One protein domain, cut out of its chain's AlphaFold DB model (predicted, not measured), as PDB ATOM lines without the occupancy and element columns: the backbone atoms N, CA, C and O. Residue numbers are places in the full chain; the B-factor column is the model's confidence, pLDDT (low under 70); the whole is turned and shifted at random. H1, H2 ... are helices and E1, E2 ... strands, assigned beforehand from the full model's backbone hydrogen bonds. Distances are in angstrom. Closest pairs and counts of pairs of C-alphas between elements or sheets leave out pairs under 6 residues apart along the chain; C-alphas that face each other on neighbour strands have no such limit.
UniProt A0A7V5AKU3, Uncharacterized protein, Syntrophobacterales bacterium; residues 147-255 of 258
ATOM      1  N   TYR A 147      44.047  16.625   4.346       79.62
ATOM      2  CA  TYR A 147      43.125  16.888   5.436       79.62
ATOM      3  C   TYR A 147      41.701  16.950   4.890       79.62
ATOM      4  O   TYR A 147      41.408  17.743   3.991       79.62
ATOM      5  N   GLU A 148      40.820  16.108   5.418       83.00
ATOM      6  CA  GLU A 148      39.400  16.096   5.081       83.00
ATOM      7  C   GLU A 148      38.568  16.501   6.297       83.00
ATOM      8  O   GLU A 148      38.576  15.829   7.325       83.00
ATOM      9  N   ILE A 149      37.828  17.605   6.182       83.38
ATOM     10  CA  ILE A 149      36.939  18.083   7.246       83.38
ATOM     11  C   ILE A 149      35.722  17.156   7.325       83.38
ATOM     12  O   ILE A 149      34.907  17.120   6.403       83.38
ATOM     13  N   THR A 150      35.559  16.460   8.447       84.44
ATOM     14  CA  THR A 150      34.421  15.561   8.692       84.44
ATOM     15  C   THR A 150      33.296  16.252   9.457       84.44
ATOM     16  O   THR A 150      32.130  15.885   9.320       84.44
ATOM     17  N   GLU A 151      33.612  17.297  10.223       80.75
ATOM     18  CA  GLU A 151      32.642  18.069  10.993       80.75
ATOM     19  C   GLU A 151      32.797  19.560  10.688       80.75
ATOM     20  O   GLU A 151      33.728  20.208  11.145       80.75
ATOM     21  N   LYS A 152      31.846  20.155   9.953       70.44
ATOM     22  CA  LYS A 152      31.852  21.611   9.674       70.44
ATOM     23  C   LYS A 152      31.603  22.471  10.921       70.44
ATOM     24  O   LYS A 152      31.819  23.678  10.890       70.44
ATOM     25  N   LYS A 153      31.087  21.865  11.995       70.00
ATOM     26  CA  LYS A 153      30.825  22.515  13.280       70.00
ATOM     27  C   LYS A 153      31.838  22.008  14.295       70.00
ATOM     28  O   LYS A 153      31.825  20.835  14.640       70.00
ATOM     29  N   GLY A 154      32.676  22.903  14.792       73.12
ATOM     30  CA  GLY A 154      33.713  22.581  15.763       73.12
ATOM     31  C   GLY A 154      34.956  23.415  15.509       73.12
ATOM     32  O   GLY A 154      35.136  23.955  14.421       73.12
ATOM     33  N   GLN A 155      35.792  23.526  16.534       77.19
ATOM     34  CA  GLN A 155      37.077  24.207  16.453       77.19
ATOM     35  C   GLN A 155      38.183  23.169  16.627       77.19
ATOM     36  O   GLN A 155      38.104  22.315  17.520       77.19
ATOM     37  N   LEU A 156      39.170  23.224  15.739       83.31
ATOM     38  CA  LEU A 156      40.457  22.576  15.947       83.31
ATOM     39  C   LEU A 156      41.292  23.373  16.943       83.31
ATOM     40  O   LEU A 156      41.105  24.580  17.106       83.31
ATOM     41  N   ASP A 157      42.230  22.688  17.589       84.75
ATOM     42  CA  ASP A 157      43.242  23.361  18.387       84.75
ATOM     43  C   ASP A 157      44.132  24.244  17.506       84.75
ATOM     44  O   ASP A 157      44.312  24.005  16.306       84.75
ATOM     45  N   ARG A 158      44.677  25.298  18.116       80.19
ATOM     46  CA  ARG A 158      45.457  26.307  17.399       80.19
ATOM     47  C   ARG A 158      46.705  25.704  16.760       80.19
ATOM     48  O   ARG A 158      47.049  26.088  15.648       80.19
ATOM     49  N   GLU A 159      47.344  24.749  17.427       81.38
ATOM     50  CA  GLU A 159      48.527  24.062  16.920       81.38
ATOM     51  C   GLU A 159      48.213  23.264  15.644       81.38
ATOM     52  O   GLU A 159      48.939  23.375  14.657       81.38
ATOM     53  N   SER A 160      47.111  22.512  15.616       83.62
ATOM     54  CA  SER A 160      46.661  21.801  14.415       83.62
ATOM     55  C   SER A 160      46.334  22.762  13.273       83.62
ATOM     56  O   SER A 160      46.744  22.510  12.141       83.62
ATOM     57  N   LEU A 161      45.659  23.884  13.553       80.50
ATOM     58  CA  LEU A 161      45.391  24.909  12.539       80.50
ATOM     59  C   LEU A 161      46.686  25.489  11.951       80.50
ATOM     60  O   LEU A 161      46.783  25.691  10.744       80.50
ATOM     61  N   GLU A 162      47.698  25.722  12.785       77.25
ATOM     62  CA  GLU A 162      49.013  26.203  12.352       77.25
ATOM     63  C   GLU A 162      49.755  25.162  11.498       77.25
ATOM     64  O   GLU A 162      50.368  25.527  10.495       77.25
ATOM     65  N   CYS A 163      49.652  23.866  11.807       77.38
ATOM     66  CA  CYS A 163      50.194  22.812  10.940       77.38
ATOM     67  C   CYS A 163      49.516  22.784   9.561       77.38
ATOM     68  O   CYS A 163      50.205  22.735   8.540       77.38
ATOM     69  N   LEU A 164      48.178  22.835   9.524       76.81
ATOM     70  CA  LEU A 164      47.394  22.789   8.282       76.81
ATOM     71  C   LEU A 164      47.711  23.961   7.362       76.81
ATOM     72  O   LEU A 164      47.824  23.791   6.154       76.81
ATOM     73  N   SER A 165      47.962  25.118   7.958       71.31
ATOM     74  CA  SER A 165      48.225  26.352   7.243       71.31
ATOM     75  C   SER A 165      49.408  26.248   6.259       71.31
ATOM     76  O   SER A 165      49.342  26.728   5.126       71.31
ATOM     77  N   CYS A 166      50.472  25.525   6.619       67.00
ATOM     78  CA  CYS A 166      51.595  25.272   5.713       67.00
ATOM     79  C   CYS A 166      51.314  24.172   4.682       67.00
ATOM     80  O   CYS A 166      51.976  24.137   3.645       67.00
ATOM     81  N   HIS A 167      50.372  23.275   4.964       68.38
ATOM     82  CA  HIS A 167      50.148  22.056   4.200       68.38
ATOM     83  C   HIS A 167      49.043  22.177   3.141       68.38
ATOM     84  O   HIS A 167      49.174  21.617   2.057       68.38
ATOM     85  N   ASP A 168      47.979  22.928   3.423       59.16
ATOM     86  CA  ASP A 168      46.948  23.278   2.436       59.16
ATOM     87  C   ASP A 168      47.161  24.677   1.824       59.16
ATOM     88  O   ASP A 168      46.510  25.040   0.843       59.16
ATOM     89  N   GLY A 169      48.100  25.458   2.377       55.06
ATOM     90  CA  GLY A 169      48.450  26.798   1.908       55.06
ATOM     91  C   GLY A 169      47.352  27.848   2.115       55.06
ATOM     92  O   GLY A 169      47.518  28.989   1.674       55.06
ATOM     93  N   SER A 170      46.244  27.507   2.775       51.69
ATOM     94  CA  SER A 170      45.063  28.355   2.900       51.69
ATOM     95  C   SER A 170      45.027  29.060   4.262       51.69
ATOM     96  O   SER A 170      44.813  28.478   5.316       51.69
ATOM     97  N   PHE A 171      45.264  30.373   4.235       54.50
ATOM     98  CA  PHE A 171      45.237  31.263   5.402       54.50
ATOM     99  C   PHE A 171      44.124  32.304   5.278       54.50
ATOM    100  O   PHE A 171      44.333  33.494   5.547       54.50
ATOM    101  N   ALA A 172      42.913  31.893   4.904       43.19
ATOM    102  CA  ALA A 172      41.784  32.675   5.392       43.19
ATOM    103  C   ALA A 172      41.899  32.599   6.917       43.19
ATOM    104  O   ALA A 172      42.045  31.504   7.452       43.19
ATOM    105  N   SER A 173      42.059  33.758   7.559       46.81
ATOM    106  CA  SER A 173      42.637  33.886   8.901       46.81
ATOM    107  C   SER A 173      42.111  32.819   9.868       46.81
ATOM    108  O   SER A 173      40.970  32.401   9.734       46.81
ATOM    109  N   LEU A 174      42.890  32.420  10.880       49.22
ATOM    110  CA  LEU A 174      42.503  31.442  11.922       49.22
ATOM    111  C   LEU A 174      41.139  31.725  12.621       49.22
ATOM    112  O   LEU A 174      40.726  30.981  13.506       49.22
ATOM    113  N   GLN A 175      40.448  32.814  12.262       47.91
ATOM    114  CA  GLN A 175      39.068  33.136  12.613       47.91
ATOM    115  C   GLN A 175      38.066  33.238  11.431       47.91
ATOM    116  O   GLN A 175      36.870  33.197  11.693       47.91
ATOM    117  N   GLU A 176      38.478  33.383  10.165       47.66
ATOM    118  CA  GLU A 176      37.568  33.507   9.004       47.66
ATOM    119  C   GLU A 176      37.173  32.162   8.383       47.66
ATOM    120  O   GLU A 176      36.085  32.055   7.823       47.66
ATOM    121  N   VAL A 177      38.000  31.120   8.525       53.34
ATOM    122  CA  VAL A 177      37.623  29.746   8.164       53.34
ATOM    123  C   VAL A 177      37.764  28.875   9.402       53.34
ATOM    124  O   VAL A 177      38.860  28.491   9.801       53.34
ATOM    125  N   SER A 178      36.632  28.568  10.038       56.22
ATOM    126  CA  SER A 178      36.577  27.536  11.073       56.22
ATOM    127  C   SER A 178      36.805  26.186  10.397       56.22
ATOM    128  O   SER A 178      35.856  25.547   9.940       56.22
ATOM    129  N   LEU A 179      38.064  25.756  10.304       70.06
ATOM    130  CA  LEU A 179      38.376  24.366   9.998       70.06
ATOM    131  C   LEU A 179      37.926  23.542  11.200       70.06
ATOM    132  O   LEU A 179      38.410  23.716  12.320       70.06
ATOM    133  N   GLY A 180      36.922  22.706  10.972       78.38
ATOM    134  CA  GLY A 180      36.441  21.802  11.995       78.38
ATOM    135  C   GLY A 180      37.252  20.505  12.045       78.38
ATOM    136  O   GLY A 180      38.180  20.309  11.247       78.38
ATOM    137  N   PRO A 181      36.917  19.620  12.998       87.19
ATOM    138  CA  PRO A 181      37.486  18.283  13.091       87.19
ATOM    139  C   PRO A 181      37.436  17.529  11.763       87.19
ATOM    140  O   PRO A 181      36.546  17.733  10.931       87.19
ATOM    141  N   GLY A 182      38.409  16.650  11.574       88.50
ATOM    142  CA  GLY A 182      38.649  16.021  10.289       88.50
ATOM    143  C   GLY A 182      39.596  14.847  10.379       88.50
ATOM    144  O   GLY A 182      40.069  14.491  11.459       88.50
ATOM    145  N   ILE A 183      39.854  14.227   9.238       86.62
ATOM    146  CA  ILE A 183      40.772  13.105   9.097       86.62
ATOM    147  C   ILE A 183      42.008  13.602   8.372       86.62
ATOM    148  O   ILE A 183      41.923  14.230   7.319       86.62
ATOM    149  N   TRP A 184      43.160  13.309   8.958       84.50
ATOM    150  CA  TRP A 184      44.431  13.461   8.288       84.50
ATOM    151  C   TRP A 184      44.857  12.130   7.672       84.50
ATOM    152  O   TRP A 184      44.993  11.120   8.372       84.50
ATOM    153  N   GLU A 185      45.093  12.142   6.365       82.00
ATOM    154  CA  GLU A 185      45.568  11.000   5.596       82.00
ATOM    155  C   GLU A 185      47.056  11.161   5.281       82.00
ATOM    156  O   GLU A 185      47.440  12.012   4.484       82.00
ATOM    157  N   HIS A 186      47.908  10.318   5.872       75.38
ATOM    158  CA  HIS A 186      49.359  10.342   5.631       75.38
ATOM    159  C   HIS A 186      49.783   9.655   4.309       75.38
ATOM    160  O   HIS A 186      50.976   9.538   4.022       75.38
ATOM    161  N   GLY A 187      48.823   9.185   3.504       66.94
ATOM    162  CA  GLY A 187      49.058   8.464   2.253       66.94
ATOM    163  C   GLY A 187      49.390   6.968   2.427       66.94
ATOM    164  O   GLY A 187      49.605   6.475   3.540       66.94
ATOM    165  N   PRO A 188      49.462   6.212   1.315       60.38
ATOM    166  CA  PRO A 188      49.486   4.745   1.328       60.38
ATOM    167  C   PRO A 188      50.770   4.130   1.903       60.38
ATOM    168  O   PRO A 188      50.766   2.969   2.295       60.38
ATOM    169  N   ARG A 189      51.877   4.886   1.966       57.53
ATOM    170  CA  ARG A 189      53.168   4.392   2.486       57.53
ATOM    171  C   ARG A 189      53.301   4.485   4.004       57.53
ATOM    172  O   ARG A 189      54.075   3.729   4.580       57.53
ATOM    173  N   VAL A 190      52.582   5.411   4.638       63.97
ATOM    174  CA  VAL A 190      52.542   5.529   6.104       63.97
ATOM    175  C   VAL A 190      51.412   4.665   6.664       63.97
ATOM    176  O   VAL A 190      51.571   4.090   7.737       63.97
ATOM    177  N   GLY A 191      50.298   4.529   5.930       58.12
ATOM    178  CA  GLY A 191      49.227   3.569   6.233       58.12
ATOM    179  C   GLY A 191      48.465   3.836   7.535       58.12
ATOM    180  O   GLY A 191      47.673   3.007   7.970       58.12
ATOM    181  N   ILE A 192      48.705   4.984   8.167       68.50
ATOM    182  CA  ILE A 192      48.044   5.426   9.388       68.50
ATOM    183  C   ILE A 192      47.328   6.715   9.011       68.50
ATOM    184  O   ILE A 192      47.983   7.667   8.607       68.50
ATOM    185  N   SER A 193      46.005   6.737   9.115       76.25
ATOM    186  CA  SER A 193      45.195   7.955   9.034       76.25
ATOM    187  C   SER A 193      44.539   8.154  10.390       76.25
ATOM    188  O   SER A 193      44.099   7.178  11.006       76.25
ATOM    189  N   HIS A 194      44.493   9.388  10.887       84.00
ATOM    190  CA  HIS A 194      43.951   9.653  12.217       84.00
ATOM    191  C   HIS A 194      43.008  10.854  12.218       84.00
ATOM    192  O   HIS A 194      43.208  11.803  11.455       84.00
ATOM    193  N   PRO A 195      41.986  10.845  13.090       88.88
ATOM    194  CA  PRO A 195      41.132  12.000  13.246       88.88
ATOM    195  C   PRO A 195      41.822  13.068  14.106       88.88
ATOM    196  O   PRO A 195      42.377  12.770  15.168       88.88
ATOM    197  N   VAL A 196      41.753  14.317  13.664       89.88
ATOM    198  CA  VAL A 196      42.214  15.524  14.359       89.88
ATOM    199  C   VAL A 196      40.980  16.252  14.908       89.88
ATOM    200  O   VAL A 196      39.939  16.322  14.256       89.88
ATOM    201  N   GLY A 197      41.053  16.755  16.141       91.44
ATOM    202  CA  GLY A 197      39.949  17.423  16.841       91.44
ATOM    203  C   GLY A 197      38.976  16.488  17.573       91.44
ATOM    204  O   GLY A 197      38.001  16.958  18.176       91.44
ATOM    205  N   THR A 198      39.232  15.174  17.566       91.50
ATOM    206  CA  THR A 198      38.407  14.167  18.259       91.50
ATOM    207  C   THR A 198      38.671  14.160  19.761       91.50
ATOM    208  O   THR A 198      39.817  14.036  20.181       91.50
ATOM    209  N   ASP A 199      37.609  14.229  20.572       93.56
ATOM    210  CA  ASP A 199      37.692  14.083  22.033       93.56
ATOM    211  C   ASP A 199      38.167  12.672  22.406       93.56
ATOM    212  O   ASP A 199      37.479  11.673  22.152       93.56
ATOM    213  N   TYR A 200      39.345  12.597  23.028       94.62
ATOM    214  CA  TYR A 200      40.001  11.332  23.330       94.62
ATOM    215  C   TYR A 200      39.215  10.508  24.351       94.62
ATOM    216  O   TYR A 200      39.070   9.297  24.197       94.62
ATOM    217  N   ARG A 201      38.663  11.139  25.395       94.62
ATOM    218  CA  ARG A 201      37.925  10.421  26.447       94.62
ATOM    219  C   ARG A 201      36.622   9.849  25.907       94.62
ATOM    220  O   ARG A 201      36.270   8.717  26.239       94.62
ATOM    221  N   LYS A 202      35.913  10.606  25.069       94.12
ATOM    222  CA  LYS A 202      34.700  10.140  24.389       94.12
ATOM    223  C   LYS A 202      35.013   8.979  23.448       94.12
ATOM    224  O   LYS A 202      34.252   8.015  23.433       94.12
ATOM    225  N   ALA A 203      36.115   9.054  22.702       92.06
ATOM    226  CA  ALA A 203      36.566   7.957  21.851       92.06
ATOM    227  C   ALA A 203      36.932   6.716  22.681       92.06
ATOM    228  O   ALA A 203      36.451   5.628  22.384       92.06
ATOM    229  N   ALA A 204      37.681   6.876  23.775       93.44
ATOM    230  CA  ALA A 204      38.130   5.760  24.606       93.44
ATOM    231  C   ALA A 204      36.985   4.996  25.283       93.44
ATOM    232  O   ALA A 204      37.063   3.780  25.440       93.44
ATOM    233  N   ARG A 205      35.876   5.673  25.609       93.25
ATOM    234  CA  ARG A 205      34.654   5.022  26.118       93.25
ATOM    235  C   ARG A 205      34.023   4.038  25.133       93.25
ATOM    236  O   ARG A 205      33.265   3.180  25.568       93.25
ATOM    237  N   LYS A 206      34.313   4.153  23.833       91.62
ATOM    238  CA  LYS A 206      33.839   3.209  22.810       91.62
ATOM    239  C   LYS A 206      34.671   1.917  22.757       91.62
ATOM    240  O   LYS A 206      34.309   1.014  22.014       91.62
ATOM    241  N   GLY A 207      35.746   1.818  23.546       89.94
ATOM    242  CA  GLY A 207      36.666   0.681  23.553       89.94
ATOM    243  C   GLY A 207      37.836   0.840  22.577       89.94
ATOM    244  O   GLY A 207      37.862   1.748  21.749       89.94
ATOM    245  N   GLY A 208      38.847  -0.026  22.713       90.44
ATOM    246  CA  GLY A 208      40.017  -0.076  21.820       90.44
ATOM    247  C   GLY A 208      41.102   0.984  22.063       90.44
ATOM    248  O   GLY A 208      42.165   0.914  21.448       90.44
ATOM    249  N   LEU A 209      40.883   1.937  22.976       94.62
ATOM    250  CA  LEU A 209      41.885   2.924  23.386       94.62
ATOM    251  C   LEU A 209      42.234   2.786  24.867       94.62
ATOM    252  O   LEU A 209      41.414   2.382  25.693       94.62
ATOM    253  N   ARG A 210      43.464   3.164  25.206       95.19
ATOM    254  CA  ARG A 210      43.935   3.263  26.584       95.19
ATOM    255  C   ARG A 210      43.217   4.385  27.324       95.19
ATOM    256  O   ARG A 210      42.685   5.330  26.748       95.19
ATOM    257  N   ASN A 211      43.227   4.290  28.650       93.31
ATOM    258  CA  ASN A 211      42.773   5.391  29.485       93.31
ATOM    259  C   ASN A 211      43.713   6.599  29.315       93.31
ATOM    260  O   ASN A 211      44.927   6.433  29.246       93.31
ATOM    261  N   VAL A 212      43.155   7.811  29.309       93.12
ATOM    262  CA  VAL A 212      43.909   9.070  29.176       93.12
ATOM    263  C   VAL A 212      45.061   9.212  30.180       93.12
ATOM    264  O   VAL A 212      46.094   9.775  29.844       93.12
ATOM    265  N   PHE A 213      44.925   8.668  31.394       91.69
ATOM    266  CA  PHE A 213      45.975   8.715  32.419       91.69
ATOM    267  C   PHE A 213      47.129   7.732  32.170       91.69
ATOM    268  O   PHE A 213      48.157   7.818  32.833       91.69
ATOM    269  N   MET A 214      46.958   6.808  31.222       93.25
ATOM    270  CA  MET A 214      47.960   5.818  30.816       93.25
ATOM    271  C   MET A 214      48.712   6.236  29.548       93.25
ATOM    272  O   MET A 214      49.571   5.487  29.085       93.25
ATOM    273  N   LEU A 215      48.367   7.387  28.964       93.75
ATOM    274  CA  LEU A 215      49.075   7.919  27.807       93.75
ATOM    275  C   LEU A 215      50.508   8.287  28.187       93.75
ATOM    276  O   LEU A 215      50.779   8.771  29.288       93.75
ATOM    277  N   ASP A 216      51.427   8.092  27.243       94.69
ATOM    278  CA  ASP A 216      52.786   8.597  27.383       94.69
ATOM    279  C   ASP A 216      52.754  10.122  27.568       94.69
ATOM    280  O   ASP A 216      52.055  10.832  26.846       94.69
ATOM    281  N   LYS A 217      53.532  10.645  28.522       91.56
ATOM    282  CA  LYS A 217      53.546  12.077  28.870       91.56
ATOM    283  C   LYS A 217      53.963  12.987  27.710       91.56
ATOM    284  O   LYS A 217      53.727  14.192  27.772       91.56
ATOM    285  N   ARG A 218      54.610  12.436  26.680       92.62
ATOM    286  CA  ARG A 218      54.989  13.157  25.456       92.62
ATOM    287  C   ARG A 218      53.793  13.403  24.534       92.62
ATOM    288  O   ARG A 218      53.834  14.343  23.747       92.62
ATOM    289  N   ILE A 219      52.732  12.603  24.648       92.44
ATOM    290  CA  ILE A 219      51.496  12.757  23.880       92.44
ATOM    291  C   ILE A 219      50.625  13.806  24.566       92.44
ATOM    292  O   ILE A 219      50.127  13.615  25.677       92.44
ATOM    293  N   ARG A 220      50.427  14.935  23.888       90.44
ATOM    294  CA  ARG A 220      49.594  16.038  24.373       90.44
ATOM    295  C   ARG A 220      48.190  15.931  23.801       90.44
ATOM    296  O   ARG A 220      48.031  15.699  22.609       90.44
ATOM    297  N   LEU A 221      47.180  16.153  24.635       91.94
ATOM    298  CA  LEU A 221      45.807  16.370  24.186       91.94
ATOM    299  C   LEU A 221      45.473  17.857  24.317       91.94
ATOM    300  O   LEU A 221      45.711  18.446  25.373       91.94
ATOM    301  N   PHE A 222      44.913  18.447  23.270       89.31
ATOM    302  CA  PHE A 222      44.555  19.863  23.203       89.31
ATOM    303  C   PHE A 222      43.083  19.997  23.580       89.31
ATOM    304  O   PHE A 222      42.216  19.475  22.885       89.31
ATOM    305  N   ASP A 223      42.803  20.564  24.753       87.81
ATOM    306  CA  ASP A 223      41.458  20.581  25.348       87.81
ATOM    307  C   ASP A 223      40.810  19.182  25.427       87.81
ATOM    308  O   ASP A 223      39.610  18.992  25.239       87.81
ATOM    309  N   GLY A 224      41.635  18.161  25.689       91.88
ATOM    310  CA  GLY A 224      41.207  16.758  25.744       91.88
ATOM    311  C   GLY A 224      41.002  16.091  24.378       91.88
ATOM    312  O   GLY A 224      40.622  14.917  24.336       91.88
ATOM    313  N   LYS A 225      41.277  16.795  23.277       93.00
ATOM    314  CA  LYS A 225      41.194  16.288  21.906       93.00
ATOM    315  C   LYS A 225      42.562  15.884  21.361       93.00
ATOM    316  O   LYS A 225      43.594  16.408  21.778       93.00
ATOM    317  N   ILE A 226      42.565  14.948  20.416       92.56
ATOM    318  CA  ILE A 226      43.754  14.605  19.625       92.56
ATOM    319  C   ILE A 226      43.999  15.722  18.605       92.56
ATOM    320  O   ILE A 226      43.079  16.070  17.867       92.56
ATOM    321  N   GLY A 227      45.221  16.246  18.547       91.00
ATOM    322  CA  GLY A 227      45.673  17.231  17.559       91.00
ATOM    323  C   GLY A 227      46.883  16.720  16.770       91.00
ATOM    324  O   GLY A 227      47.461  15.689  17.117       91.00
ATOM    325  N   CYS A 228      47.332  17.457  15.751       87.06
ATOM    326  CA  CYS A 228      48.569  17.138  15.019       87.06
ATOM    327  C   CYS A 228      49.771  17.051  15.981       87.06
ATOM    328  O   CYS A 228      50.611  16.149  15.893       87.06
ATOM    329  N   GLY A 229      49.798  17.949  16.974       88.19
ATOM    330  CA  GLY A 229      50.825  18.005  18.014       88.19
ATOM    331  C   GLY A 229      50.800  16.853  19.031       88.19
ATOM    332  O   GLY A 229      51.684  16.765  19.882       88.19
ATOM    333  N   SER A 230      49.793  15.970  18.983       91.75
ATOM    334  CA  SER A 230      49.737  14.777  19.840       91.75
ATOM    335  C   SER A 230      50.789  13.745  19.430       91.75
ATOM    336  O   SER A 230      51.293  13.014  20.280       91.75
ATOM    337  N   CYS A 231      51.130  13.714  18.139       89.12
ATOM    338  CA  CYS A 231      52.096  12.789  17.551       89.12
ATOM    339  C   CYS A 231      53.339  13.505  17.020       89.12
ATOM    340  O   CYS A 231      54.416  12.909  17.021       89.12
ATOM    341  N   HIS A 232      53.209  14.766  16.595       86.12
ATOM    342  CA  HIS A 232      54.289  15.543  15.993       86.12
ATOM    343  C   HIS A 232      54.742  16.716  16.872       86.12
ATOM    344  O   HIS A 232      53.969  17.314  17.611       86.12
ATOM    345  N   SER A 233      56.014  17.084  16.768       84.56
ATOM    346  CA  SER A 233      56.583  18.295  17.355       84.56
ATOM    347  C   SER A 233      57.653  18.853  16.432       84.56
ATOM    348  O   SER A 233      58.625  18.164  16.128       84.56
ATOM    349  N   LEU A 234      57.517  20.118  16.021       76.06
ATOM    350  CA  LEU A 234      58.464  20.790  15.120       76.06
ATOM    351  C   LEU A 234      59.908  20.795  15.652       76.06
ATOM    352  O   LEU A 234      60.854  20.819  14.867       76.06
ATOM    353  N   TYR A 235      60.078  20.705  16.973       76.38
ATOM    354  CA  TYR A 235      61.386  20.656  17.633       76.38
ATOM    355  C   TYR A 235      61.925  19.241  17.837       76.38
ATOM    356  O   TYR A 235      63.020  19.077  18.371       76.38
ATOM    357  N   SER A 236      61.178  18.209  17.444       80.06
ATOM    358  CA  SER A 236      61.659  16.843  17.577       80.06
ATOM    359  C   SER A 236      62.829  16.579  16.620       80.06
ATOM    360  O   SER A 236      62.734  16.879  15.423       80.06
ATOM    361  N   PRO A 237      63.928  15.976  17.104       79.38
ATOM    362  CA  PRO A 237      65.007  15.509  16.243       79.38
ATOM    363  C   PRO A 237      64.661  14.190  15.532       79.38
ATOM    364  O   PRO A 237      65.422  13.742  14.681       79.38
ATOM    365  N   LEU A 238      63.538  13.547  15.877       82.19
ATOM    366  CA  LEU A 238      63.163  12.246  15.329       82.19
ATOM    367  C   LEU A 238      62.658  12.357  13.878       82.19
ATOM    368  O   LEU A 238      62.087  13.387  13.495       82.19
ATOM    369  N   PRO A 239      62.799  11.285  13.071       77.88
ATOM    370  CA  PRO A 239      62.188  11.202  11.747       77.88
ATOM    371  C   PRO A 239      60.694  11.535  11.786       77.88
ATOM    372  O   PRO A 239      60.006  11.214  12.754       77.88
ATOM    373  N   ALA A 240      60.200  12.213  10.744       75.94
ATOM    374  CA  ALA A 240      58.830  12.735  10.667       75.94
ATOM    375  C   ALA A 240      58.415  13.630  11.856       75.94
ATOM    376  O   ALA A 240      57.226  13.855  12.083       75.94
ATOM    377  N   LYS A 241      59.387  14.165  12.611       79.38
ATOM    378  CA  LYS A 241      59.161  15.064  13.746       79.38
ATOM    379  C   LYS A 241      58.263  14.451  14.826       79.38
ATOM    380  O   LYS A 241      57.471  15.155  15.437       79.38
ATOM    381  N   LEU A 242      58.362  13.142  15.066       86.31
ATOM    382  CA  LEU A 242      57.528  12.449  16.055       86.31
ATOM    383  C   LEU A 242      57.866  12.854  17.497       86.31
ATOM    384  O   LEU A 242      59.029  13.079  17.819       86.31
ATOM    385  N   VAL A 243      56.885  12.882  18.398       91.38
ATOM    386  CA  VAL A 243      57.100  13.180  19.833       91.38
ATOM    387  C   VAL A 243      57.868  12.077  20.575       91.38
ATOM    388  O   VAL A 243      58.384  12.308  21.667       91.38
ATOM    389  N   MET A 244      57.961  10.880  19.989       92.62
ATOM    390  CA  MET A 244      58.692   9.722  20.509       92.62
ATOM    391  C   MET A 244      59.007   8.723  19.390       92.62
ATOM    392  O   MET A 244      58.416   8.777  18.312       92.62
ATOM    393  N   GLU A 245      59.929   7.791  19.642       91.81
ATOM    394  CA  GLU A 245      60.241   6.725  18.689       91.81
ATOM    395  C   GLU A 245      59.038   5.806  18.454       91.81
ATOM    396  O   GLU A 245      58.377   5.368  19.399       91.81
ATOM    397  N   ASN A 246      58.806   5.449  17.187       88.88
ATOM    398  CA  ASN A 246      57.730   4.544  16.784       88.88
ATOM    399  C   ASN A 246      58.224   3.131  16.417       88.88
ATOM    400  O   ASN A 246      57.649   2.457  15.561       88.88
ATOM    401  N   ARG A 247      59.309   2.658  17.043       90.69
ATOM    402  CA  ARG A 247      59.764   1.267  16.880       90.69
ATOM    403  C   ARG A 247      58.656   0.315  17.350       90.69
ATOM    404  O   ARG A 247      58.086   0.526  18.415       90.69
ATOM    405  N   ALA A 248      58.357  -0.719  16.558       90.19
ATOM    406  CA  ALA A 248      57.304  -1.702  16.848       90.19
ATOM    407  C   ALA A 248      55.930  -1.073  17.182       90.19
ATOM    408  O   ALA A 248      55.194  -1.579  18.027       90.19
ATOM    409  N   SER A 249      55.600   0.046  16.528       89.19
ATOM    410  CA  SER A 249      54.348   0.788  16.726       89.19
ATOM    411  C   SER A 249      54.170   1.371  18.136       89.19
ATOM    412  O   SER A 249      53.042   1.576  18.578       89.19
ATOM    413  N   ASN A 250      55.263   1.640  18.860       92.62
ATOM    414  CA  ASN A 250      55.224   2.136  20.239       92.62
ATOM    415  C   ASN A 250      54.401   3.430  20.411       92.62
ATOM    416  O   ASN A 250      53.661   3.569  21.385       92.62
ATOM    417  N   LEU A 251      54.461   4.357  19.447       91.56
ATOM    418  CA  LEU A 251      53.635   5.567  19.480       91.56
ATOM    419  C   LEU A 251      52.147   5.214  19.334       91.56
ATOM    420  O   LEU A 251      51.321   5.681  20.112       91.56
ATOM    421  N   CYS A 252      51.799   4.328  18.399       89.81
ATOM    422  CA  CYS A 252      50.415   3.898  18.186       89.81
ATOM    423  C   CYS A 252      49.856   3.179  19.424       89.81
ATOM    424  O   CYS A 252      48.756   3.473  19.895       89.81
ATOM    425  N   LEU A 253      50.648   2.266  19.991       92.12
ATOM    426  CA  LEU A 253      50.295   1.467  21.166       92.12
ATOM    427  C   LEU A 253      50.267   2.276  22.463       92.12
ATOM    428  O   LEU A 253      49.775   1.769  23.472       92.12
ATOM    429  N   SER A 254      50.739   3.524  22.447       93.00
ATOM    430  CA  SER A 254      50.538   4.459  23.556       93.00
ATOM    431  C   SER A 254      49.079   4.906  23.664       93.00
ATOM    432  O   SER A 254      48.640   5.252  24.754       93.00
ATOM    433  N   CYS A 255      48.311   4.838  22.572       92.94
ATOM    434  CA  CYS A 255      46.890   5.184  22.549       92.94
ATOM    435  C   CYS A 255      45.987   3.969  22.333       92.94
ATOM    436  O   CYS A 255      44.925   3.908  22.942       92.94
TER     437      CYS A 255
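This is residues 147 to 255 of the 258 residues of an uncharacterized protein of Syntrophobacterales bacterium (UniProt A0A7V5AKU3). What is the shape? There is little regular structure: a small antiparallel sheet, E1 E2 E3, grazed by H1, and a long unnamed stretch, residues 205 to 246, between short helices H2 and H3. What is the make-up? The 109 printed residues, 34 in named elements, are mixed in class, in order E1 H1 E2 E3 H2 H3, and compact: radius of gyration of the C-alphas 13.9 A, spans 39 by 32 by 26 A.

Which strands pair? E1, residues 147 to 149, is antiparallel to E2, residues 182 to 185; N 148 and O 183 are within hydrogen-bond range, 2.9 A. E2 and E3, residues 193 to 196, form a hairpin; N 196 to O 182 is 2.8 A. Where are the helices? H1, residues 158 to 168, only grazes the sheet; its closest C-alphas with E3 are Ser 160 and Val 196, 7.7 A. H2, residues 200 to 204, and H3, residues 247 to 253, are not on it and are apart. Are O i to N i+4 pairs within range? Every one in H2, 5 of 7 in H1, 1 of 3 in H3, with 2 of 4 O i to N i+3.

Where does E1 begin? C-alpha 147 is at (43.125, 16.888, 5.436). Where does H3 end? C-alpha 253 is at (50.295, 1.467, 21.166). How long is H1? It spans 15.3 A.

How large? The farthest C-alphas, Glu 176 and Ala 248, are 41.1 A apart. Any cut or long link? The printed part has no cut; H1 to E2 and H2 to H3 are long links. Where is pLDDT under 70? Residues 166 to 178 and 187 to 192.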